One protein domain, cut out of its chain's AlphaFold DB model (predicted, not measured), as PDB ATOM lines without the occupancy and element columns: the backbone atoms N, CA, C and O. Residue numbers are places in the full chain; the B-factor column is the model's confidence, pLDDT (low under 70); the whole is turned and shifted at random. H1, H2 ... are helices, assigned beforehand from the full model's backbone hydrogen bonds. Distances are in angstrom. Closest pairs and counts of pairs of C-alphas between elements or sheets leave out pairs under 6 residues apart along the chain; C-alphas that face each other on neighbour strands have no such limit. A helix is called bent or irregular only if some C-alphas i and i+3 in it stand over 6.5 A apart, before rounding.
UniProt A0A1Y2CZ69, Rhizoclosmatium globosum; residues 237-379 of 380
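What this domain is: This is residues 237 to 379 of the 380 residues of a protein of Rhizoclosmatium globosum (UniProt A0A1Y2CZ69). Crossed helices make an elongated body, with H4 and H6 in its middle, H1 and H2 toward one end and H7 and H8 toward the other. The longest helix, H3, is bent: its first arm packs on H2 and H4, and its second arm crosses H6. The printed part has 143 residues with eight named helices, H1 to H8 in chain order, and no named strand; its class is all helix. The whole is compact, with a radius of gyration of the C-alphas of 15.7 A, and spans 49 by 29 by 27 A.

Where its parts are: H3, residues 280 to 300, was assigned as one helix by its hydrogen bonds but is bent, with C-alphas 288 and 291 7.5 A apart. Its arms are H3a, residues 280 to 288, 12.2 A long, and H3b, residues 291 to 300, 14.4 A long. Before it come H1, residues 238 to 244, beginning at C-alpha 238 (-22.440, -13.920, 57.977), and H2, residues 247 to 260, 20.5 A long. After it come H4, residues 307 to 319, 18.3 A long; H5, residues 321 to 324; H6, residues 329 to 339, 15.6 A long; H7, residues 347 to 364, 25.6 A long; and H8, residues 370 to 377, ending at C-alpha 377 (-53.901, -11.522, 35.588).

How they stand to each other: H3a and H3b stand at a steep tilt of 64 degrees. H3a touches H4, at residues 314 to 319 of H4 alone, closest at the C-alphas of Ala 286 and Met 314, 5.2 A apart; at 70.0 degrees they are only just about perpendicular. H3a touches H2, at residues 253 to 257 of H2 alone, with the C-alphas of His 254 and Leu 288 closest at 6.8 A. H3b touches H6, about perpendicular at 79 degrees, closest at the C-alphas of Ala 296 and Glu 330, 5.8 A. H4 touches H6 with residues 313 to 317 alone, closest at the C-alphas of Ile 313 and Ala 336, 5.3 A. H7 touches H6 with residues 350 to 358 alone, at a steep tilt of 65 degrees, opposite ways; the C-alphas of Leu 334 and Gly 354 are closest at 4.8 A. H7 touches H8 with residues 353 to 357 alone, closest at the C-alphas of Val 353 and Arg 377, 6.4 A. H2 and H5 only just touch, with 3 pairs of C-alphas within 8 A, the closest Tyr 260 and Ile 321 at 7.6 A. H1 is close to but not clearly touching H2, with the C-alphas of Leu 244 and Leu 250 closest at 6.9 A. Every O i to N i+4 pair is within hydrogen-bond range in H1, H3a, H4, H6, H7 and H8, against 9 of 10 in H2 and 5 of 6 in H3b; H5 is too short for one.

The domain as a whole: The C-alphas farthest apart, of Ser 239 and Glu 363, are 51.1 A apart. The printed part has no cut. The link from H2 to H3, 19 residues, is long. Mean pLDDT of the printed part is 92.4, and residue 379 alone is under 70.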
ATOM      1  N   PRO A 237     -24.437 -17.453  55.182       92.38
ATOM      2  CA  PRO A 237     -23.566 -17.231  56.334       92.38
ATOM      3  C   PRO A 237     -23.092 -15.777  56.458       92.38
ATOM      4  O   PRO A 237     -22.810 -15.109  55.461       92.38
ATOM      5  N   VAL A 238     -22.890 -15.301  57.691       91.31
ATOM      6  CA  VAL A 238     -22.440 -13.920  57.977       91.31
ATOM      7  C   VAL A 238     -21.123 -13.573  57.265       91.31
ATOM      8  O   VAL A 238     -20.951 -12.456  56.774       91.31
ATOM      9  N   SER A 239     -20.199 -14.530  57.157       92.31
ATOM     10  CA  SER A 239     -18.934 -14.358  56.432       92.31
ATOM     11  C   SER A 239     -19.151 -14.117  54.934       92.31
ATOM     12  O   SER A 239     -18.546 -13.207  54.358       92.31
ATOM     13  N   ALA A 240     -20.055 -14.877  54.311       93.12
ATOM     14  CA  ALA A 240     -20.453 -14.694  52.920       93.12
ATOM     15  C   ALA A 240     -21.191 -13.363  52.729       93.12
ATOM     16  O   ALA A 240     -20.877 -12.633  51.789       93.12
ATOM     17  N   ARG A 241     -22.071 -12.982  53.668       93.44
ATOM     18  CA  ARG A 241     -22.714 -11.661  53.683       93.44
ATOM     19  C   ARG A 241     -21.692 -10.538  53.662       93.44
ATOM     20  O   ARG A 241     -21.723  -9.726  52.746       93.44
ATOM     21  N   LYS A 242     -20.729 -10.541  54.588       92.88
ATOM     22  CA  LYS A 242     -19.659  -9.534  54.644       92.88
ATOM     23  C   LYS A 242     -18.884  -9.433  53.325       92.88
ATOM     24  O   LYS A 242     -18.521  -8.334  52.907       92.88
ATOM     25  N   ARG A 243     -18.619 -10.569  52.666       93.88
ATOM     26  CA  ARG A 243     -17.948 -10.600  51.360       93.88
ATOM     27  C   ARG A 243     -18.811  -9.953  50.276       93.88
ATOM     28  O   ARG A 243     -18.320  -9.076  49.564       93.88
ATOM     29  N   LEU A 244     -20.073 -10.368  50.177       93.69
ATOM     30  CA  LEU A 244     -20.999  -9.963  49.118       93.69
ATOM     31  C   LEU A 244     -21.464  -8.508  49.242       93.69
ATOM     32  O   LEU A 244     -21.687  -7.855  48.228       93.69
ATOM     33  N   THR A 245     -21.506  -7.969  50.461       93.38
ATOM     34  CA  THR A 245     -21.830  -6.559  50.729       93.38
ATOM     35  C   THR A 245     -20.600  -5.651  50.778       93.38
ATOM     36  O   THR A 245     -20.712  -4.478  51.126       93.38
ATOM     37  N   SER A 246     -19.399  -6.160  50.480       93.62
ATOM     38  CA  SER A 246     -18.209  -5.309  50.397       93.62
ATOM     39  C   SER A 246     -18.328  -4.330  49.227       93.62
ATOM     40  O   SER A 246     -18.878  -4.674  48.182       93.62
ATOM     41  N   LYS A 247     -17.746  -3.129  49.353       93.19
ATOM     42  CA  LYS A 247     -17.779  -2.100  48.293       93.19
ATOM     43  C   LYS A 247     -17.375  -2.651  46.920       93.19
ATOM     44  O   LYS A 247     -18.048  -2.389  45.931       93.19
ATOM     45  N   LYS A 248     -16.304  -3.451  46.870       94.38
ATOM     46  CA  LYS A 248     -15.822  -4.077  45.629       94.38
ATOM     47  C   LYS A 248     -16.810  -5.109  45.079       94.38
ATOM     48  O   LYS A 248     -17.023  -5.163  43.875       94.38
ATOM     49  N   SER A 249     -17.434  -5.907  45.946       94.19
ATOM     50  CA  SER A 249     -18.464  -6.858  45.521       94.19
ATOM     51  C   SER A 249     -19.690  -6.142  44.958       94.19
ATOM     52  O   SER A 249     -20.134  -6.474  43.865       94.19
ATOM     53  N   LEU A 250     -20.176  -5.096  45.631       94.31
ATOM     54  CA  LEU A 250     -21.289  -4.280  45.136       94.31
ATOM     55  C   LEU A 250     -20.972  -3.648  43.772       94.31
ATOM     56  O   LEU A 250     -21.833  -3.624  42.898       94.31
ATOM     57  N   GLN A 251     -19.728  -3.208  43.552       94.19
ATOM     58  CA  GLN A 251     -19.275  -2.738  42.239       94.19
ATOM     59  C   GLN A 251     -19.329  -3.840  41.174       94.19
ATOM     60  O   GLN A 251     -19.782  -3.571  40.067       94.19
ATOM     61  N   HIS A 252     -18.912  -5.070  41.489       94.94
ATOM     62  CA  HIS A 252     -19.013  -6.192  40.549       94.94
ATOM     63  C   HIS A 252     -20.474  -6.554  40.238       94.94
ATOM     64  O   HIS A 252     -20.808  -6.765  39.074       94.94
ATOM     65  N   HIS A 253     -21.352  -6.586  41.249       94.12
ATOM     66  CA  HIS A 253     -22.789  -6.794  41.043       94.12
ATOM     67  C   HIS A 253     -23.360  -5.708  40.130       94.12
ATOM     68  O   HIS A 253     -23.962  -6.025  39.109       94.12
ATOM     69  N   HIS A 254     -23.098  -4.435  40.434       95.12
ATOM     70  CA  HIS A 254     -23.554  -3.323  39.610       95.12
ATOM     71  C   HIS A 254     -23.019  -3.394  38.172       95.12
ATOM     72  O   HIS A 254     -23.796  -3.245  37.237       95.12
ATOM     73  N   GLN A 255     -21.726  -3.671  37.969       95.38
ATOM     74  CA  GLN A 255     -21.136  -3.819  36.631       95.38
ATOM     75  C   GLN A 255     -21.798  -4.941  35.831       95.38
ATOM     76  O   GLN A 255     -22.104  -4.751  34.656       95.38
ATOM     77  N   ARG A 256     -22.061  -6.087  36.472       94.06
ATOM     78  CA  ARG A 256     -22.794  -7.190  35.849       94.06
ATOM     79  C   ARG A 256     -24.193  -6.742  35.432       94.06
ATOM     80  O   ARG A 256     -24.551  -6.911  34.275       94.06
ATOM     81  N   LEU A 257     -24.955  -6.136  36.346       94.38
ATOM     82  CA  LEU A 257     -26.320  -5.667  36.082       94.38
ATOM     83  C   LEU A 257     -26.360  -4.592  34.992       94.38
ATOM     84  O   LEU A 257     -27.230  -4.632  34.131       94.38
ATOM     85  N   LYS A 258     -25.377  -3.689  34.964       94.06
ATOM     86  CA  LYS A 258     -25.229  -2.667  33.925       94.06
ATOM     87  C   LYS A 258     -24.972  -3.260  32.537       94.06
ATOM     88  O   LYS A 258     -25.353  -2.656  31.540       94.06
ATOM     89  N   GLY A 259     -24.373  -4.450  32.468       92.62
ATOM     90  CA  GLY A 259     -24.247  -5.216  31.226       92.62
ATOM     91  C   GLY A 259     -25.593  -5.644  30.629       92.62
ATOM     92  O   GLY A 259     -25.681  -5.798  29.414       92.62
ATOM     93  N   TYR A 260     -26.631  -5.793  31.457       91.62
ATOM     94  CA  TYR A 260     -28.010  -6.060  31.023       91.62
ATOM     95  C   TYR A 260     -28.830  -4.773  30.896       91.62
ATOM     96  O   TYR A 260     -29.641  -4.640  29.987       91.62
ATOM     97  N   PHE A 261     -28.590  -3.807  31.783       92.88
ATOM     98  CA  PHE A 261     -29.335  -2.555  31.871       92.88
ATOM     99  C   PHE A 261     -28.378  -1.354  31.810       92.88
ATOM    100  O   PHE A 261     -27.958  -0.847  32.853       92.88
ATOM    101  N   PRO A 262     -28.016  -0.861  30.609       92.19
ATOM    102  CA  PRO A 262     -27.004   0.189  30.457       92.19
ATOM    103  C   PRO A 262     -27.320   1.506  31.179       92.19
ATOM    104  O   PRO A 262     -26.398   2.227  31.566       92.19
ATOM    105  N   SER A 263     -28.608   1.805  31.381       92.38
ATOM    106  CA  SER A 263     -29.110   2.973  32.118       92.38
ATOM    107  C   SER A 263     -29.045   2.826  33.641       92.38
ATOM    108  O   SER A 263     -29.404   3.760  34.353       92.38
ATOM    109  N   LEU A 264     -28.600   1.680  34.164       94.00
ATOM    110  CA  LEU A 264     -28.472   1.467  35.599       94.00
ATOM    111  C   LEU A 264     -27.368   2.356  36.186       94.00
ATOM    112  O   LEU A 264     -26.193   2.262  35.810       94.00
ATOM    113  N   GLU A 265     -27.743   3.177  37.163       92.56
ATOM    114  CA  GLU A 265     -26.828   4.038  37.911       92.56
ATOM    115  C   GLU A 265     -26.385   3.386  39.224       92.56
ATOM    116  O   GLU A 265     -27.096   2.576  39.822       92.56
ATOM    117  N   MET A 266     -25.162   3.699  39.663       88.31
ATOM    118  CA  MET A 266     -24.626   3.156  40.909       88.31
ATOM    119  C   MET A 266     -25.291   3.852  42.094       88.31
ATOM    120  O   MET A 266     -25.178   5.065  42.253       88.31
ATOM    121  N   GLN A 267     -25.924   3.070  42.960       82.69
ATOM    122  CA  GLN A 267     -26.513   3.575  44.193       82.69
ATOM    123  C   GLN A 267     -25.510   3.610  45.344       82.69
ATOM    124  O   GLN A 267     -24.637   2.741  45.452       82.69
ATOM    125  N   ASN A 268     -25.684   4.573  46.256       81.44
ATOM    126  CA  ASN A 268     -25.042   4.492  47.561       81.44
ATOM    127  C   ASN A 268     -25.835   3.528  48.454       81.44
ATOM    128  O   ASN A 268     -26.916   3.855  48.936       81.44
ATOM    129  N   LEU A 269     -25.298   2.327  48.641       79.19
ATOM    130  CA  LEU A 269     -25.910   1.267  49.435       79.19
ATOM    131  C   LEU A 269     -25.338   1.263  50.858       79.19
ATOM    132  O   LEU A 269     -24.628   0.339  51.262       79.19
ATOM    133  N   GLU A 270     -25.626   2.319  51.614       76.19
ATOM    134  CA  GLU A 270     -25.363   2.359  53.053       76.19
ATOM    135  C   GLU A 270     -26.510   1.671  53.810       76.19
ATOM    136  O   GLU A 270     -27.677   1.835  53.468       76.19
ATOM    137  N   ASN A 271     -26.184   0.887  54.843       75.12
ATOM    138  CA  ASN A 271     -27.161   0.216  55.716       75.12
ATOM    139  C   ASN A 271     -28.151  -0.719  54.988       75.12
ATOM    140  O   ASN A 271     -29.367  -0.618  55.129       75.12
ATOM    141  N   LEU A 272     -27.607  -1.687  54.245       83.50
ATOM    142  CA  LEU A 272     -28.373  -2.733  53.564       83.50
ATOM    143  C   LEU A 272     -29.162  -3.622  54.545       83.50
ATOM    144  O   LEU A 272     -28.577  -4.433  55.277       83.50
ATOM    145  N   ASN A 273     -30.493  -3.518  54.504       85.88
ATOM    146  CA  ASN A 273     -31.400  -4.407  55.227       85.88
ATOM    147  C   ASN A 273     -31.578  -5.726  54.455       85.88
ATOM    148  O   ASN A 273     -32.496  -5.875  53.653       85.88
ATOM    149  N   LEU A 274     -30.639  -6.654  54.658       90.06
ATOM    150  CA  LEU A 274     -30.641  -7.984  54.045       90.06
ATOM    151  C   LEU A 274     -30.988  -9.039  55.089       90.06
ATOM    152  O   LEU A 274     -30.368  -9.067  56.160       90.06
ATOM    153  N   VAL A 275     -31.901  -9.939  54.733       88.62
ATOM    154  CA  VAL A 275     -32.232 -11.123  55.534       88.62
ATOM    155  C   VAL A 275     -31.271 -12.257  55.196       88.62
ATOM    156  O   VAL A 275     -30.987 -12.519  54.025       88.62
ATOM    157  N   THR A 276     -30.720 -12.906  56.219       90.19
ATOM    158  CA  THR A 276     -29.713 -13.972  56.066       90.19
ATOM    159  C   THR A 276     -30.323 -15.360  55.988       90.19
ATOM    160  O   THR A 276     -29.620 -16.307  55.674       90.19
ATOM    161  N   GLU A 277     -31.618 -15.485  56.240       89.88
ATOM    162  CA  GLU A 277     -32.386 -16.728  56.188       89.88
ATOM    163  C   GLU A 277     -32.594 -17.215  54.744       89.88
ATOM    164  O   GLU A 277     -32.920 -18.377  54.533       89.88
ATOM    165  N   PHE A 278     -32.367 -16.338  53.762       90.62
ATOM    166  CA  PHE A 278     -32.466 -16.615  52.330       90.62
ATOM    167  C   PHE A 278     -31.207 -16.158  51.579       90.62
ATOM    168  O   PHE A 278     -30.299 -15.527  52.139       90.62
ATOM    169  N   ASN A 279     -31.149 -16.451  50.278       93.62
ATOM    170  CA  ASN A 279     -30.080 -15.979  49.410       93.62
ATOM    171  C   ASN A 279     -30.026 -14.442  49.378       93.62
ATOM    172  O   ASN A 279     -30.968 -13.772  48.947       93.62
ATOM    173  N   ILE A 280     -28.889 -13.868  49.773       94.00
ATOM    174  CA  ILE A 280     -28.707 -12.411  49.735       94.00
ATOM    175  C   ILE A 280     -28.339 -11.885  48.348       94.00
ATOM    176  O   ILE A 280     -28.505 -10.696  48.107       94.00
ATOM    177  N   ALA A 281     -27.820 -12.716  47.436       92.06
ATOM    178  CA  ALA A 281     -27.374 -12.229  46.128       92.06
ATOM    179  C   ALA A 281     -28.555 -11.682  45.309       92.06
ATOM    180  O   ALA A 281     -28.476 -10.582  44.773       92.06
ATOM    181  N   THR A 282     -29.685 -12.392  45.318       91.44
ATOM    182  CA  THR A 282     -30.935 -11.936  44.694       91.44
ATOM    183  C   THR A 282     -31.467 -10.663  45.363       91.44
ATOM    184  O   THR A 282     -31.907  -9.748  44.675       91.44
ATOM    185  N   GLN A 283     -31.369 -10.556  46.695       93.06
ATOM    186  CA  GLN A 283     -31.761  -9.343  47.426       93.06
ATOM    187  C   GLN A 283     -30.881  -8.139  47.053       93.06
ATOM    188  O   GLN A 283     -31.385  -7.031  46.893       93.06
ATOM    189  N   LEU A 284     -29.573  -8.347  46.885       93.88
ATOM    190  CA  LEU A 284     -28.644  -7.309  46.436       93.88
ATOM    191  C   LEU A 284     -28.974  -6.829  45.026       93.88
ATOM    192  O   LEU A 284     -29.008  -5.624  44.788       93.88
ATOM    193  N   ASP A 285     -29.241  -7.759  44.110       93.75
ATOM    194  CA  ASP A 285     -29.616  -7.419  42.742       93.75
ATOM    195  C   ASP A 285     -30.941  -6.647  42.711       93.75
ATOM    196  O   ASP A 285     -31.041  -5.624  42.037       93.75
ATOM    197  N   ALA A 286     -31.930  -7.079  43.498       93.69
ATOM    198  CA  ALA A 286     -33.171  -6.341  43.696       93.69
ATOM    199  C   ALA A 286     -32.902  -4.905  44.183       93.69
ATOM    200  O   ALA A 286     -33.341  -3.948  43.555       93.69
ATOM    201  N   LEU A 287     -32.130  -4.722  45.255       93.50
ATOM    202  CA  LEU A 287     -31.847  -3.384  45.784       93.50
ATOM    203  C   LEU A 287     -31.118  -2.492  44.774       93.50
ATOM    204  O   LEU A 287     -31.490  -1.335  44.612       93.50
ATOM    205  N   LEU A 288     -30.129  -3.031  44.059       93.94
ATOM    206  CA  LEU A 288     -29.392  -2.289  43.036       93.94
ATOM    207  C   LEU A 288     -30.287  -1.848  41.876       93.94
ATOM    208  O   LEU A 288     -30.109  -0.747  41.366       93.94
ATOM    209  N   MET A 289     -31.233  -2.689  41.453       94.38
ATOM    210  CA  MET A 289     -32.113  -2.393  40.320       94.38
ATOM    211  C   MET A 289     -33.329  -1.547  40.689       94.38
ATOM    212  O   MET A 289     -33.912  -0.936  39.794       94.38
ATOM    213  N   ARG A 290     -33.714  -1.484  41.972       94.25
ATOM    214  CA  ARG A 290     -34.947  -0.821  42.433       94.25
ATOM    215  C   ARG A 290     -35.207   0.549  41.785       94.25
ATOM    216  O   ARG A 290     -36.306   0.709  41.279       94.25
ATOM    217  N   PRO A 291     -34.256   1.494  41.680       93.81
ATOM    218  CA  PRO A 291     -34.538   2.828  41.121       93.81
ATOM    219  C   PRO A 291     -34.879   2.804  39.632       93.81
ATOM    220  O   PRO A 291     -35.728   3.559  39.151       93.81
ATOM    221  N   LEU A 292     -34.201   1.925  38.892       94.75
ATOM    222  CA  LEU A 292     -34.451   1.731  37.472       94.75
ATOM    223  C   LEU A 292     -35.853   1.144  37.268       94.75
ATOM    224  O   LEU A 292     -36.611   1.624  36.425       94.75
ATOM    225  N   ILE A 293     -36.209   0.146  38.080       95.88
ATOM    226  CA  ILE A 293     -37.529  -0.490  38.038       95.88
ATOM    227  C   ILE A 293     -38.624   0.470  38.502       95.88
ATOM    228  O   ILE A 293     -39.668   0.535  37.868       95.88
ATOM    229  N   GLU A 294     -38.387   1.268  39.538       95.56
ATOM    230  CA  GLU A 294     -39.303   2.296  40.043       95.56
ATOM    231  C   GLU A 294     -39.663   3.324  38.975       95.56
ATOM    232  O   GLU A 294     -40.840   3.611  38.753       95.56
ATOM    233  N   THR A 295     -38.668   3.778  38.216       94.94
ATOM    234  CA  THR A 295     -38.892   4.674  37.077       94.94
ATOM    235  C   THR A 295     -39.791   4.040  36.014       94.94
ATOM    236  O   THR A 295     -40.644   4.721  35.447       94.94
ATOM    237  N   ALA A 296     -39.619   2.748  35.725       96.31
ATOM    238  CA  ALA A 296     -40.459   2.036  34.765       96.31
ATOM    239  C   ALA A 296     -41.871   1.783  35.319       96.31
ATOM    240  O   ALA A 296     -42.852   2.044  34.629       96.31
ATOM    241  N   VAL A 297     -41.998   1.351  36.574       97.06
ATOM    242  CA  VAL A 297     -43.286   1.085  37.225       97.06
ATOM    243  C   VAL A 297     -44.157   2.336  37.269       97.06
ATOM    244  O   VAL A 297     -45.321   2.239  36.909       97.06
ATOM    245  N   HIS A 298     -43.615   3.519  37.582       95.38
ATOM    246  CA  HIS A 298     -44.394   4.769  37.572       95.38
ATOM    247  C   HIS A 298     -44.937   5.164  36.187       95.38
ATOM    248  O   HIS A 298     -45.891   5.931  36.091       95.38
ATOM    249  N   LYS A 299     -44.354   4.645  35.097       96.50
ATOM    250  CA  LYS A 299     -44.899   4.822  33.740       96.50
ATOM    251  C   LYS A 299     -45.991   3.806  33.403       96.50
ATOM    252  O   LYS A 299     -46.755   4.030  32.469       96.50
ATOM    253  N   LEU A 300     -46.023   2.677  34.105       97.81
ATOM    254  CA  LEU A 300     -46.873   1.529  33.792       97.81
ATOM    255  C   LEU A 300     -48.081   1.431  34.723       97.81
ATOM    256  O   LEU A 300     -49.155   1.041  34.273       97.81
ATOM    257  N   ILE A 301     -47.913   1.814  35.991       97.88
ATOM    258  CA  ILE A 301     -48.900   1.716  37.064       97.88
ATOM    259  C   ILE A 301     -49.182   3.104  37.645       97.88
ATOM    260  O   ILE A 301     -48.265   3.830  38.021       97.88
ATOM    261  N   GLN A 302     -50.461   3.470  37.699       96.88
ATOM    262  CA  GLN A 302     -50.947   4.743  38.233       96.88
ATOM    263  C   GLN A 302     -50.985   4.739  39.763       96.88
ATOM    264  O   GLN A 302     -50.725   5.760  40.401       96.88
ATOM    265  N   ASP A 303     -51.361   3.604  40.342       96.38
ATOM    266  CA  ASP A 303     -51.592   3.482  41.773       96.38
ATOM    267  C   ASP A 303     -50.270   3.378  42.549       96.38
ATOM    268  O   ASP A 303     -49.286   2.829  42.041       96.38
ATOM    269  N   PRO A 304     -50.231   3.831  43.815       95.88
ATOM    270  CA  PRO A 304     -49.091   3.586  44.685       95.88
ATOM    271  C   PRO A 304     -48.765   2.092  44.786       95.88
ATOM    272  O   PRO A 304     -49.654   1.246  44.924       95.88
ATOM    273  N   VAL A 305     -47.475   1.761  44.760       95.56
ATOM    274  CA  VAL A 305     -46.993   0.384  44.926       95.56
ATOM    275  C   VAL A 305     -46.605   0.168  46.382       95.56
ATOM    276  O   VAL A 305     -45.760   0.882  46.922       95.56
ATOM    277  N   THR A 306     -47.239  -0.804  47.039       95.12
ATOM    278  CA  THR A 306     -46.939  -1.122  48.442       95.12
ATOM    279  C   THR A 306     -45.544  -1.748  48.576       95.12
ATOM    280  O   THR A 306     -45.053  -2.370  47.638       95.12
ATOM    281  N   GLU A 307     -44.899  -1.667  49.748       92.81
ATOM    282  CA  GLU A 307     -43.598  -2.341  49.956       92.81
ATOM    283  C   GLU A 307     -43.686  -3.867  49.780       92.81
ATOM    284  O   GLU A 307     -42.742  -4.501  49.312       92.81
ATOM    285  N   SER A 308     -44.840  -4.463  50.102       92.81
ATOM    286  CA  SER A 308     -45.104  -5.881  49.836       92.81
ATOM    287  C   SER A 308     -45.091  -6.177  48.334       92.81
ATOM    288  O   SER A 308     -44.500  -7.161  47.892       92.81
ATOM    289  N   ASP A 309     -45.727  -5.323  47.536       93.81
ATOM    290  CA  ASP A 309     -45.780  -5.475  46.083       93.81
ATOM    291  C   ASP A 309     -44.426  -5.205  45.432       93.81
ATOM    292  O   ASP A 309     -44.010  -5.962  44.554       93.81
ATOM    293  N   TRP A 310     -43.676  -4.231  45.950       94.44
ATOM    294  CA  TRP A 310     -42.279  -4.025  45.590       94.44
ATOM    295  C   TRP A 310     -41.432  -5.269  45.840       94.44
ATOM    296  O   TRP A 310     -40.720  -5.713  44.941       94.44
ATOM    297  N   ALA A 311     -41.529  -5.875  47.025       91.12
ATOM    298  CA  ALA A 311     -40.771  -7.080  47.349       91.12
ATOM    299  C   ALA A 311     -41.079  -8.229  46.375       91.12
ATOM    300  O   ALA A 311     -40.163  -8.915  45.918       91.12
ATOM    301  N   LYS A 312     -42.354  -8.405  46.008       92.12
ATOM    302  CA  LYS A 312     -42.786  -9.408  45.030       92.12
ATOM    303  C   LYS A 312     -42.233  -9.125  43.625       92.12
ATOM    304  O   LYS A 312     -41.587  -9.995  43.046       92.12
ATOM    305  N   ILE A 313     -42.432  -7.913  43.096       94.69
ATOM    306  CA  ILE A 313     -41.950  -7.511  41.761       94.69
ATOM    307  C   ILE A 313     -40.432  -7.676  41.684       94.69
ATOM    308  O   ILE A 313     -39.917  -8.326  40.776       94.69
ATOM    309  N   MET A 314     -39.707  -7.139  42.668       94.25
ATOM    310  CA  MET A 314     -38.248  -7.153  42.663       94.25
ATOM    311  C   MET A 314     -37.676  -8.558  42.821       94.25
ATOM    312  O   MET A 314     -36.658  -8.868  42.203       94.25
ATOM    313  N   ARG A 315     -38.333  -9.432  43.591       89.69
ATOM    314  CA  ARG A 315     -37.967 -10.849  43.661       89.69
ATOM    315  C   ARG A 315     -38.079 -11.510  42.289       89.69
ATOM    316  O   ARG A 315     -37.089 -12.053  41.810       89.69
ATOM    317  N   HIS A 316     -39.243 -11.421  41.646       90.38
ATOM    318  CA  HIS A 316     -39.454 -12.030  40.328       90.38
ATOM    319  C   HIS A 316     -38.519 -11.464  39.264       90.38
ATOM    320  O   HIS A 316     -38.060 -12.207  38.399       90.38
ATOM    321  N   PHE A 317     -38.213 -10.169  39.342       93.12
ATOM    322  CA  PHE A 317     -37.329  -9.523  38.390       93.12
ATOM    323  C   PHE A 317     -35.865  -9.958  38.583       93.12
ATOM    324  O   PHE A 317     -35.182 -10.335  37.634       93.12
ATOM    325  N   SER A 318     -35.374  -9.953  39.828       92.44
ATOM    326  CA  SER A 318     -33.963 -10.228  40.155       92.44
ATOM    327  C   SER A 318     -33.503 -11.658  39.894       92.44
ATOM    328  O   SER A 318     -32.322 -11.894  39.652       92.44
ATOM    329  N   VAL A 319     -34.424 -12.613  39.883       90.69
ATOM    330  CA  VAL A 319     -34.135 -14.020  39.566       90.69
ATOM    331  C   VAL A 319     -34.176 -14.334  38.067       90.69
ATOM    332  O   VAL A 319     -33.640 -15.355  37.651       90.69
ATOM    333  N   ARG A 320     -34.762 -13.450  37.246       89.69
ATOM    334  CA  ARG A 320     -34.981 -13.640  35.796       89.69
ATOM    335  C   ARG A 320     -34.164 -12.686  34.921       89.69
ATOM    336  O   ARG A 320     -34.419 -12.578  33.728       89.69
ATOM    337  N   ILE A 321     -33.151 -12.025  35.478       89.44
ATOM    338  CA  ILE A 321     -32.340 -11.010  34.777       89.44
ATOM    339  C   ILE A 321     -31.800 -11.514  33.431       89.44
ATOM    340  O   ILE A 321     -31.778 -10.767  32.457       89.44
ATOM    341  N   GLU A 322     -31.402 -12.787  33.350       85.00
ATOM    342  CA  GLU A 322     -30.904 -13.379  32.104       85.00
ATOM    343  C   GLU A 322     -31.969 -13.457  31.001       85.00
ATOM    344  O   GLU A 322     -31.630 -13.288  29.833       85.00
ATOM    345  N   TRP A 323     -33.243 -13.660  31.354       85.31
ATOM    346  CA  TRP A 323     -34.351 -13.705  30.390       85.31
ATOM    347  C   TRP A 323     -34.607 -12.343  29.742       85.31
ATOM    348  O   TRP A 323     -35.127 -12.269  28.637       85.31
ATOM    349  N   TYR A 324     -34.236 -11.269  30.431       83.56
ATOM    350  CA  TYR A 324     -34.606  -9.900  30.086       83.56
ATOM    351  C   TYR A 324     -33.616  -9.198  29.159       83.56
ATOM    352  O   TYR A 324     -33.851  -8.063  28.755       83.56
ATOM    353  N   LYS A 325     -32.508  -9.862  28.805       80.56
ATOM    354  CA  LYS A 325     -31.408  -9.275  28.027       80.56
ATOM    355  C   LYS A 325     -31.846  -8.706  26.670       80.56
ATOM    356  O   LYS A 325     -31.228  -7.765  26.185       80.56
ATOM    357  N   GLU A 326     -32.864  -9.294  26.053       79.88
ATOM    358  CA  GLU A 326     -33.297  -8.972  24.685       79.88
ATOM    359  C   GLU A 326     -34.611  -8.174  24.640       79.88
ATOM    360  O   GLU A 326     -35.094  -7.838  23.561       79.88
ATOM    361  N   GLU A 327     -35.182  -7.842  25.800       86.19
ATOM    362  CA  GLU A 327     -36.502  -7.220  25.922       86.19
ATOM    363  C   GLU A 327     -36.418  -5.793  26.488       86.19
ATOM    364  O   GLU A 327     -35.535  -5.456  27.279       86.19
ATOM    365  N   GLU A 328     -37.375  -4.944  26.103       93.31
ATOM    366  CA  GLU A 328     -37.524  -3.597  26.664       93.31
ATOM    367  C   GLU A 328     -37.760  -3.660  28.181       93.31
ATOM    368  O   GLU A 328     -38.514  -4.502  28.672       93.31
ATOM    369  N   LEU A 329     -37.164  -2.729  28.934       94.69
ATOM    370  CA  LEU A 329     -37.282  -2.678  30.394       94.69
ATOM    371  C   LEU A 329     -38.745  -2.686  30.854       94.69
ATOM    372  O   LEU A 329     -39.103  -3.441  31.754       94.69
ATOM    373  N   GLU A 330     -39.591  -1.874  30.224       96.06
ATOM    374  CA  GLU A 330     -41.018  -1.803  30.516       96.06
ATOM    375  C   GLU A 330     -41.704  -3.168  30.347       96.06
ATOM    376  O   GLU A 330     -42.512  -3.560  31.187       96.06
ATOM    377  N   MET A 331     -41.339  -3.930  29.313       96.31
ATOM    378  CA  MET A 331     -41.874  -5.274  29.091       96.31
ATOM    379  C   MET A 331     -41.430  -6.240  30.197       96.31
ATOM    380  O   MET A 331     -42.256  -6.960  30.760       96.31
ATOM    381  N   ASN A 332     -40.154  -6.192  30.582       95.12
ATOM    382  CA  ASN A 332     -39.610  -7.002  31.675       95.12
ATOM    383  C   ASN A 332     -40.323  -6.718  33.009       95.12
ATOM    384  O   ASN A 332     -40.640  -7.636  33.768       95.12
ATOM    385  N   VAL A 333     -40.636  -5.447  33.278       96.81
ATOM    386  CA  VAL A 333     -41.405  -5.041  34.463       96.81
ATOM    387  C   VAL A 333     -42.835  -5.576  34.413       96.81
ATOM    388  O   VAL A 333     -43.315  -6.109  35.413       96.81
ATOM    389  N   LEU A 334     -43.508  -5.513  33.261       97.25
ATOM    390  CA  LEU A 334     -44.857  -6.070  33.106       97.25
ATOM    391  C   LEU A 334     -44.889  -7.589  33.315       97.25
ATOM    392  O   LEU A 334     -45.826  -8.095  33.932       97.25
ATOM    393  N   ARG A 335     -43.852  -8.316  32.882       95.19
ATOM    394  CA  ARG A 335     -43.701  -9.757  33.157       95.19
ATOM    395  C   ARG A 335     -43.544 -10.042  34.651       95.19
ATOM    396  O   ARG A 335     -44.202 -10.939  35.176       95.19
ATOM    397  N   ALA A 336     -42.736  -9.251  35.359       95.19
ATOM    398  CA  ALA A 336     -42.602  -9.373  36.811       95.19
ATOM    399  C   ALA A 336     -43.926  -9.067  37.540       95.19
ATOM    400  O   ALA A 336     -44.304  -9.796  38.457       95.19
ATOM    401  N   ILE A 337     -44.672  -8.048  37.098       96.06
ATOM    402  CA  ILE A 337     -46.015  -7.723  37.613       96.06
ATOM    403  C   ILE A 337     -47.008  -8.858  37.331       96.06
ATOM    404  O   ILE A 337     -47.816  -9.198  38.195       96.06
ATOM    405  N   ALA A 338     -46.943  -9.499  36.162       94.75
ATOM    406  CA  ALA A 338     -47.789 -10.650  35.857       94.75
ATOM    407  C   ALA A 338     -47.580 -11.799  36.865       94.75
ATOM    408  O   ALA A 338     -48.551 -12.442  37.282       94.75
ATOM    409  N   ALA A 339     -46.330 -12.012  37.287       91.88
ATOM    410  CA  ALA A 339     -45.912 -13.108  38.157       91.88
ATOM    411  C   ALA A 339     -46.014 -12.829  39.666       91.88
ATOM    412  O   ALA A 339     -46.053 -13.785  40.429       91.88
ATOM    413  N   MET A 340     -46.106 -11.569  40.110       89.38
ATOM    414  CA  MET A 340     -45.816 -11.133  41.490       89.38
ATOM    415  C   MET A 340     -46.553 -11.852  42.648       89.38
ATOM    416  O   MET A 340     -46.117 -11.782  43.790       89.38
ATOM    417  N   GLU A 341     -47.651 -12.569  42.412       87.69
ATOM    418  CA  GLU A 341     -48.361 -13.345  43.459       87.69
ATOM    419  C   GLU A 341     -48.456 -14.835  43.148       87.69
ATOM    420  O   GLU A 341     -49.101 -15.601  43.866       87.69
ATOM    421  N   LEU A 342     -47.818 -15.262  42.067       88.75
ATOM    422  CA  LEU A 342     -47.827 -16.640  41.643       88.75
ATOM    423  C   LEU A 342     -46.656 -17.369  42.284       88.75
ATOM    424  O   LEU A 342     -45.498 -16.984  42.160       88.75
ATOM    425  N   ARG A 343     -46.951 -18.504  42.919       85.38
ATOM    426  CA  ARG A 343     -45.898 -19.420  43.390       85.38
ATOM    427  C   ARG A 343     -45.188 -20.138  42.239       85.38
ATOM    428  O   ARG A 343     -44.122 -20.715  42.447       85.38
ATOM    429  N   LYS A 344     -45.800 -20.110  41.053       87.31
ATOM    430  CA  LYS A 344     -45.319 -20.688  39.804       87.31
ATOM    431  C   LYS A 344     -45.812 -19.840  38.630       87.31
ATOM    432  O   LYS A 344     -47.020 -19.657  38.478       87.31
ATOM    433  N   SER A 345     -44.894 -19.417  37.771       87.56
ATOM    434  CA  SER A 345     -45.177 -18.775  36.488       87.56
ATOM    435  C   SER A 345     -44.151 -19.236  35.459       87.56
ATOM    436  O   SER A 345     -42.959 -19.284  35.756       87.56
ATOM    437  N   ASP A 346     -44.626 -19.586  34.265       86.25
ATOM    438  CA  ASP A 346     -43.762 -19.876  33.124       86.25
ATOM    439  C   ASP A 346     -43.607 -18.637  32.229       86.25
ATOM    440  O   ASP A 346     -44.413 -17.702  32.268       86.25
ATOM    441  N   ALA A 347     -42.557 -18.640  31.406       87.69
ATOM    442  CA  ALA A 347     -42.217 -17.510  30.546       87.69
ATOM    443  C   ALA A 347     -43.336 -17.144  29.554       87.69
ATOM    444  O   ALA A 347     -43.502 -15.966  29.244       87.69
ATOM    445  N   TRP A 348     -44.109 -18.128  29.079       89.88
ATOM    446  CA  TRP A 348     -45.201 -17.909  28.128       89.88
ATOM    447  C   TRP A 348     -46.362 -17.161  28.766       89.88
ATOM    448  O   TRP A 348     -46.834 -16.176  28.205       89.88
ATOM    449  N   TYR A 349     -46.796 -17.596  29.948       91.50
ATOM    450  CA  TYR A 349     -47.826 -16.906  30.716       91.50
ATOM    451  C   TYR A 349     -47.406 -15.469  31.050       91.50
ATOM    452  O   TYR A 349     -48.182 -14.536  30.849       91.50
ATOM    453  N   GLU A 350     -46.175 -15.280  31.534       92.38
ATOM    454  CA  GLU A 350     -45.657 -13.952  31.875       92.38
ATOM    455  C   GLU A 350     -45.653 -13.015  30.660       92.38
ATOM    456  O   GLU A 350     -46.053 -11.856  30.771       92.38
ATOM    457  N   LEU A 351     -45.226 -13.523  29.500       93.19
ATOM    458  CA  LEU A 351     -45.189 -12.774  28.247       93.19
ATOM    459  C   LEU A 351     -46.596 -12.455  27.724       93.19
ATOM    460  O   LEU A 351     -46.850 -11.322  27.319       93.19
ATOM    461  N   ASP A 352     -47.523 -13.416  27.753       95.25
ATOM    462  CA  ASP A 352     -48.915 -13.222  27.328       95.25
ATOM    463  C   ASP A 352     -49.617 -12.141  28.162       95.25
ATOM    464  O   ASP A 352     -50.150 -11.171  27.616       95.25
ATOM    465  N   VAL A 353     -49.558 -12.251  29.492       96.31
ATOM    466  CA  VAL A 353     -50.153 -11.250  30.388       96.31
ATOM    467  C   VAL A 353     -49.444  -9.907  30.248       96.31
ATOM    468  O   VAL A 353     -50.109  -8.876  30.159       96.31
ATOM    469  N   GLY A 354     -48.114  -9.892  30.157       96.50
ATOM    470  CA  GLY A 354     -47.365  -8.658  29.948       96.50
ATOM    471  C   GLY A 354     -47.753  -7.940  28.647       96.50
ATOM    472  O   GLY A 354     -47.941  -6.724  28.658       96.50
ATOM    473  N   ASN A 355     -47.974  -8.673  27.551       97.25
ATOM    474  CA  ASN A 355     -48.450  -8.111  26.284       97.25
ATOM    475  C   ASN A 355     -49.872  -7.549  26.401       97.25
ATOM    476  O   ASN A 355     -50.147  -6.463  25.890       97.25
ATOM    477  N   LYS A 356     -50.772  -8.246  27.107       97.62
ATOM    478  CA  LYS A 356     -52.127  -7.743  27.388       97.62
ATOM    479  C   LYS A 356     -52.086  -6.426  28.163       97.62
ATOM    480  O   LYS A 356     -52.769  -5.480  27.779       97.62
ATOM    481  N   LEU A 357     -51.244  -6.340  29.194       98.06
ATOM    482  CA  LEU A 357     -51.053  -5.115  29.971       98.06
ATOM    483  C   LEU A 357     -50.450  -3.987  29.114       98.06
ATOM    484  O   LEU A 357     -50.949  -2.864  29.148       98.06
ATOM    485  N   LYS A 358     -49.429  -4.280  28.294       97.81
ATOM    486  CA  LYS A 358     -48.814  -3.305  27.373       97.81
ATOM    487  C   LYS A 358     -49.837  -2.741  26.382       97.81
ATOM    488  O   LYS A 358     -49.889  -1.530  26.174       97.81
ATOM    489  N   ASN A 359     -50.681  -3.602  25.815       97.81
ATOM    490  CA  ASN A 359     -51.749  -3.196  24.900       97.81
ATOM    491  C   ASN A 359     -52.807  -2.330  25.599       97.81
ATOM    492  O   ASN A 359     -53.220  -1.318  25.041       97.81
ATOM    493  N   ALA A 360     -53.191  -2.676  26.830       97.88
ATOM    494  CA  ALA A 360     -54.139  -1.888  27.615       97.88
ATOM    495  C   ALA A 360     -53.613  -0.473  27.914       97.88
ATOM    496  O   ALA A 360     -54.344   0.504  27.764       97.88
ATOM    497  N   ILE A 361     -52.325  -0.337  28.254       98.06
ATOM    498  CA  ILE A 361     -51.673   0.972  28.448       98.06
ATOM    499  C   ILE A 361     -51.733   1.807  27.163       98.06
ATOM    500  O   ILE A 361     -52.042   3.000  27.209       98.06
ATOM    501  N   ALA A 362     -51.464   1.188  26.009       97.31
ATOM    502  CA  ALA A 362     -51.522   1.865  24.715       97.31
ATOM    503  C   ALA A 362     -52.951   2.308  24.346       97.31
ATOM    504  O   ALA A 362     -53.136   3.404  23.815       97.31
ATOM    505  N   GLU A 363     -53.956   1.487  24.656       97.69
ATOM    506  CA  GLU A 363     -55.373   1.786  24.425       97.69
ATOM    507  C   GLU A 363     -55.866   2.932  25.317       97.69
ATOM    508  O   GLU A 363     -56.444   3.904  24.825       97.69
ATOM    509  N   TYR A 364     -55.591   2.861  26.623       97.56
ATOM    510  CA  TYR A 364     -56.029   3.868  27.593       97.56
ATOM    511  C   TYR A 364     -55.210   5.156  27.530       97.56
ATOM    512  O   TYR A 364     -55.663   6.191  28.021       97.56
ATOM    513  N   LYS A 365     -54.017   5.106  26.923       97.00
ATOM    514  CA  LYS A 365     -53.055   6.218  26.850       97.00
ATOM    515  C   LYS A 365     -52.685   6.766  28.234       97.00
ATOM    516  O   LYS A 365     -52.420   7.958  28.383       97.00
ATOM    517  N   ARG A 366     -52.676   5.893  29.245       97.38
ATOM    518  CA  ARG A 366     -52.279   6.182  30.629       97.38
ATOM    519  C   ARG A 366     -51.762   4.917  31.331       97.38
ATOM    520  O   ARG A 366     -52.069   3.818  30.866       97.38
ATOM    521  N   PRO A 367     -51.029   5.055  32.452       97.94
ATOM    522  CA  PRO A 367     -50.711   3.931  33.329       97.94
ATOM    523  C   PRO A 367     -51.981   3.223  33.847       97.94
ATOM    524  O   PRO A 367     -53.046   3.843  33.965       97.94
ATOM    525  N   LEU A 368     -51.868   1.931  34.162       98.19
ATOM    526  CA  LEU A 368     -52.969   1.104  34.671       98.19
ATOM    527  C   LEU A 368     -53.139   1.252  36.183       98.19
ATOM    528  O   LEU A 368     -52.170   1.408  36.922       98.19
ATOM    529  N   THR A 369     -54.367   1.125  36.662       97.81
ATOM    530  CA  THR A 369     -54.663   0.887  38.081       97.81
ATOM    531  C   THR A 369     -54.404  -0.579  38.446       97.81
ATOM    532  O   THR A 369     -54.410  -1.464  37.585       97.81
ATOM    533  N   TRP A 370     -54.217  -0.883  39.730       95.88
ATOM    534  CA  TRP A 370     -54.078  -2.258  40.211       95.88
ATOM    535  C   TRP A 370     -55.328  -3.101  39.954       95.88
ATOM    536  O   TRP A 370     -55.214  -4.308  39.746       95.88
ATOM    537  N   GLU A 371     -56.514  -2.491  39.948       95.62
ATOM    538  CA  GLU A 371     -57.764  -3.170  39.595       95.62
ATOM    539  C   GLU A 371     -57.755  -3.625  38.127       95.62
ATOM    540  O   GLU A 371     -58.048  -4.785  37.830       95.62
ATOM    541  N   GLU A 372     -57.312  -2.755  37.215       96.56
ATOM    542  CA  GLU A 372     -57.134  -3.097  35.801       96.56
ATOM    543  C   GLU A 372     -56.076  -4.191  35.619       96.56
ATOM    544  O   GLU A 372     -56.313  -5.157  34.898       96.56
ATOM    545  N   VAL A 373     -54.940  -4.101  36.320       96.25
ATOM    546  CA  VAL A 373     -53.894  -5.137  36.281       96.25
ATOM    547  C   VAL A 373     -54.433  -6.498  36.722       96.25
ATOM    548  O   VAL A 373     -54.168  -7.504  36.059       96.25
ATOM    549  N   LYS A 374     -55.201  -6.550  37.818       94.50
ATOM    550  CA  LYS A 374     -55.798  -7.797  38.325       94.50
ATOM    551  C   LYS A 374     -56.698  -8.452  37.282       94.50
ATOM    552  O   LYS A 374     -56.540  -9.642  37.029       94.50
ATOM    553  N   LYS A 375     -57.531  -7.672  36.588       94.44
ATOM    554  CA  LYS A 375     -58.415  -8.176  35.525       94.44
ATOM    555  C   LYS A 375     -57.664  -8.941  34.427       94.44
ATOM    556  O   LYS A 375     -58.172  -9.939  33.928       94.44
ATOM    557  N   TYR A 376     -56.464  -8.499  34.049       93.25
ATOM    558  CA  TYR A 376     -55.652  -9.192  33.038       93.25
ATOM    559  C   TYR A 376     -54.887 -10.402  33.593       93.25
ATOM    560  O   TYR A 376     -54.589 -11.324  32.834       93.25
ATOM    561  N   ARG A 377     -54.586 -10.414  34.898       91.38
ATOM    562  CA  ARG A 377     -53.901 -11.522  35.588       91.38
ATOM    563  C   ARG A 377     -54.846 -12.672  35.959       91.38
ATOM    564  O   ARG A 377     -54.408 -13.814  36.003       91.38
ATOM    565  N   GLU A 378     -56.125 -12.387  36.203       79.19
ATOM    566  CA  GLU A 378     -57.143 -13.369  36.621       79.19
ATOM    567  C   GLU A 378     -57.701 -14.230  35.476       79.19
ATOM    568  O   GLU A 378     -58.501 -15.127  35.722       79.19
ATOM    569  N   VAL A 379     -57.280 -14.009  34.224       58.78
ATOM    570  CA  VAL A 379     -57.720 -14.828  33.084       58.78
ATOM    571  C   VAL A 379     -57.009 -16.190  33.105       58.78
ATOM    572  O   VAL A 379     -56.056 -16.413  32.354       58.78
TER     573      VAL A 379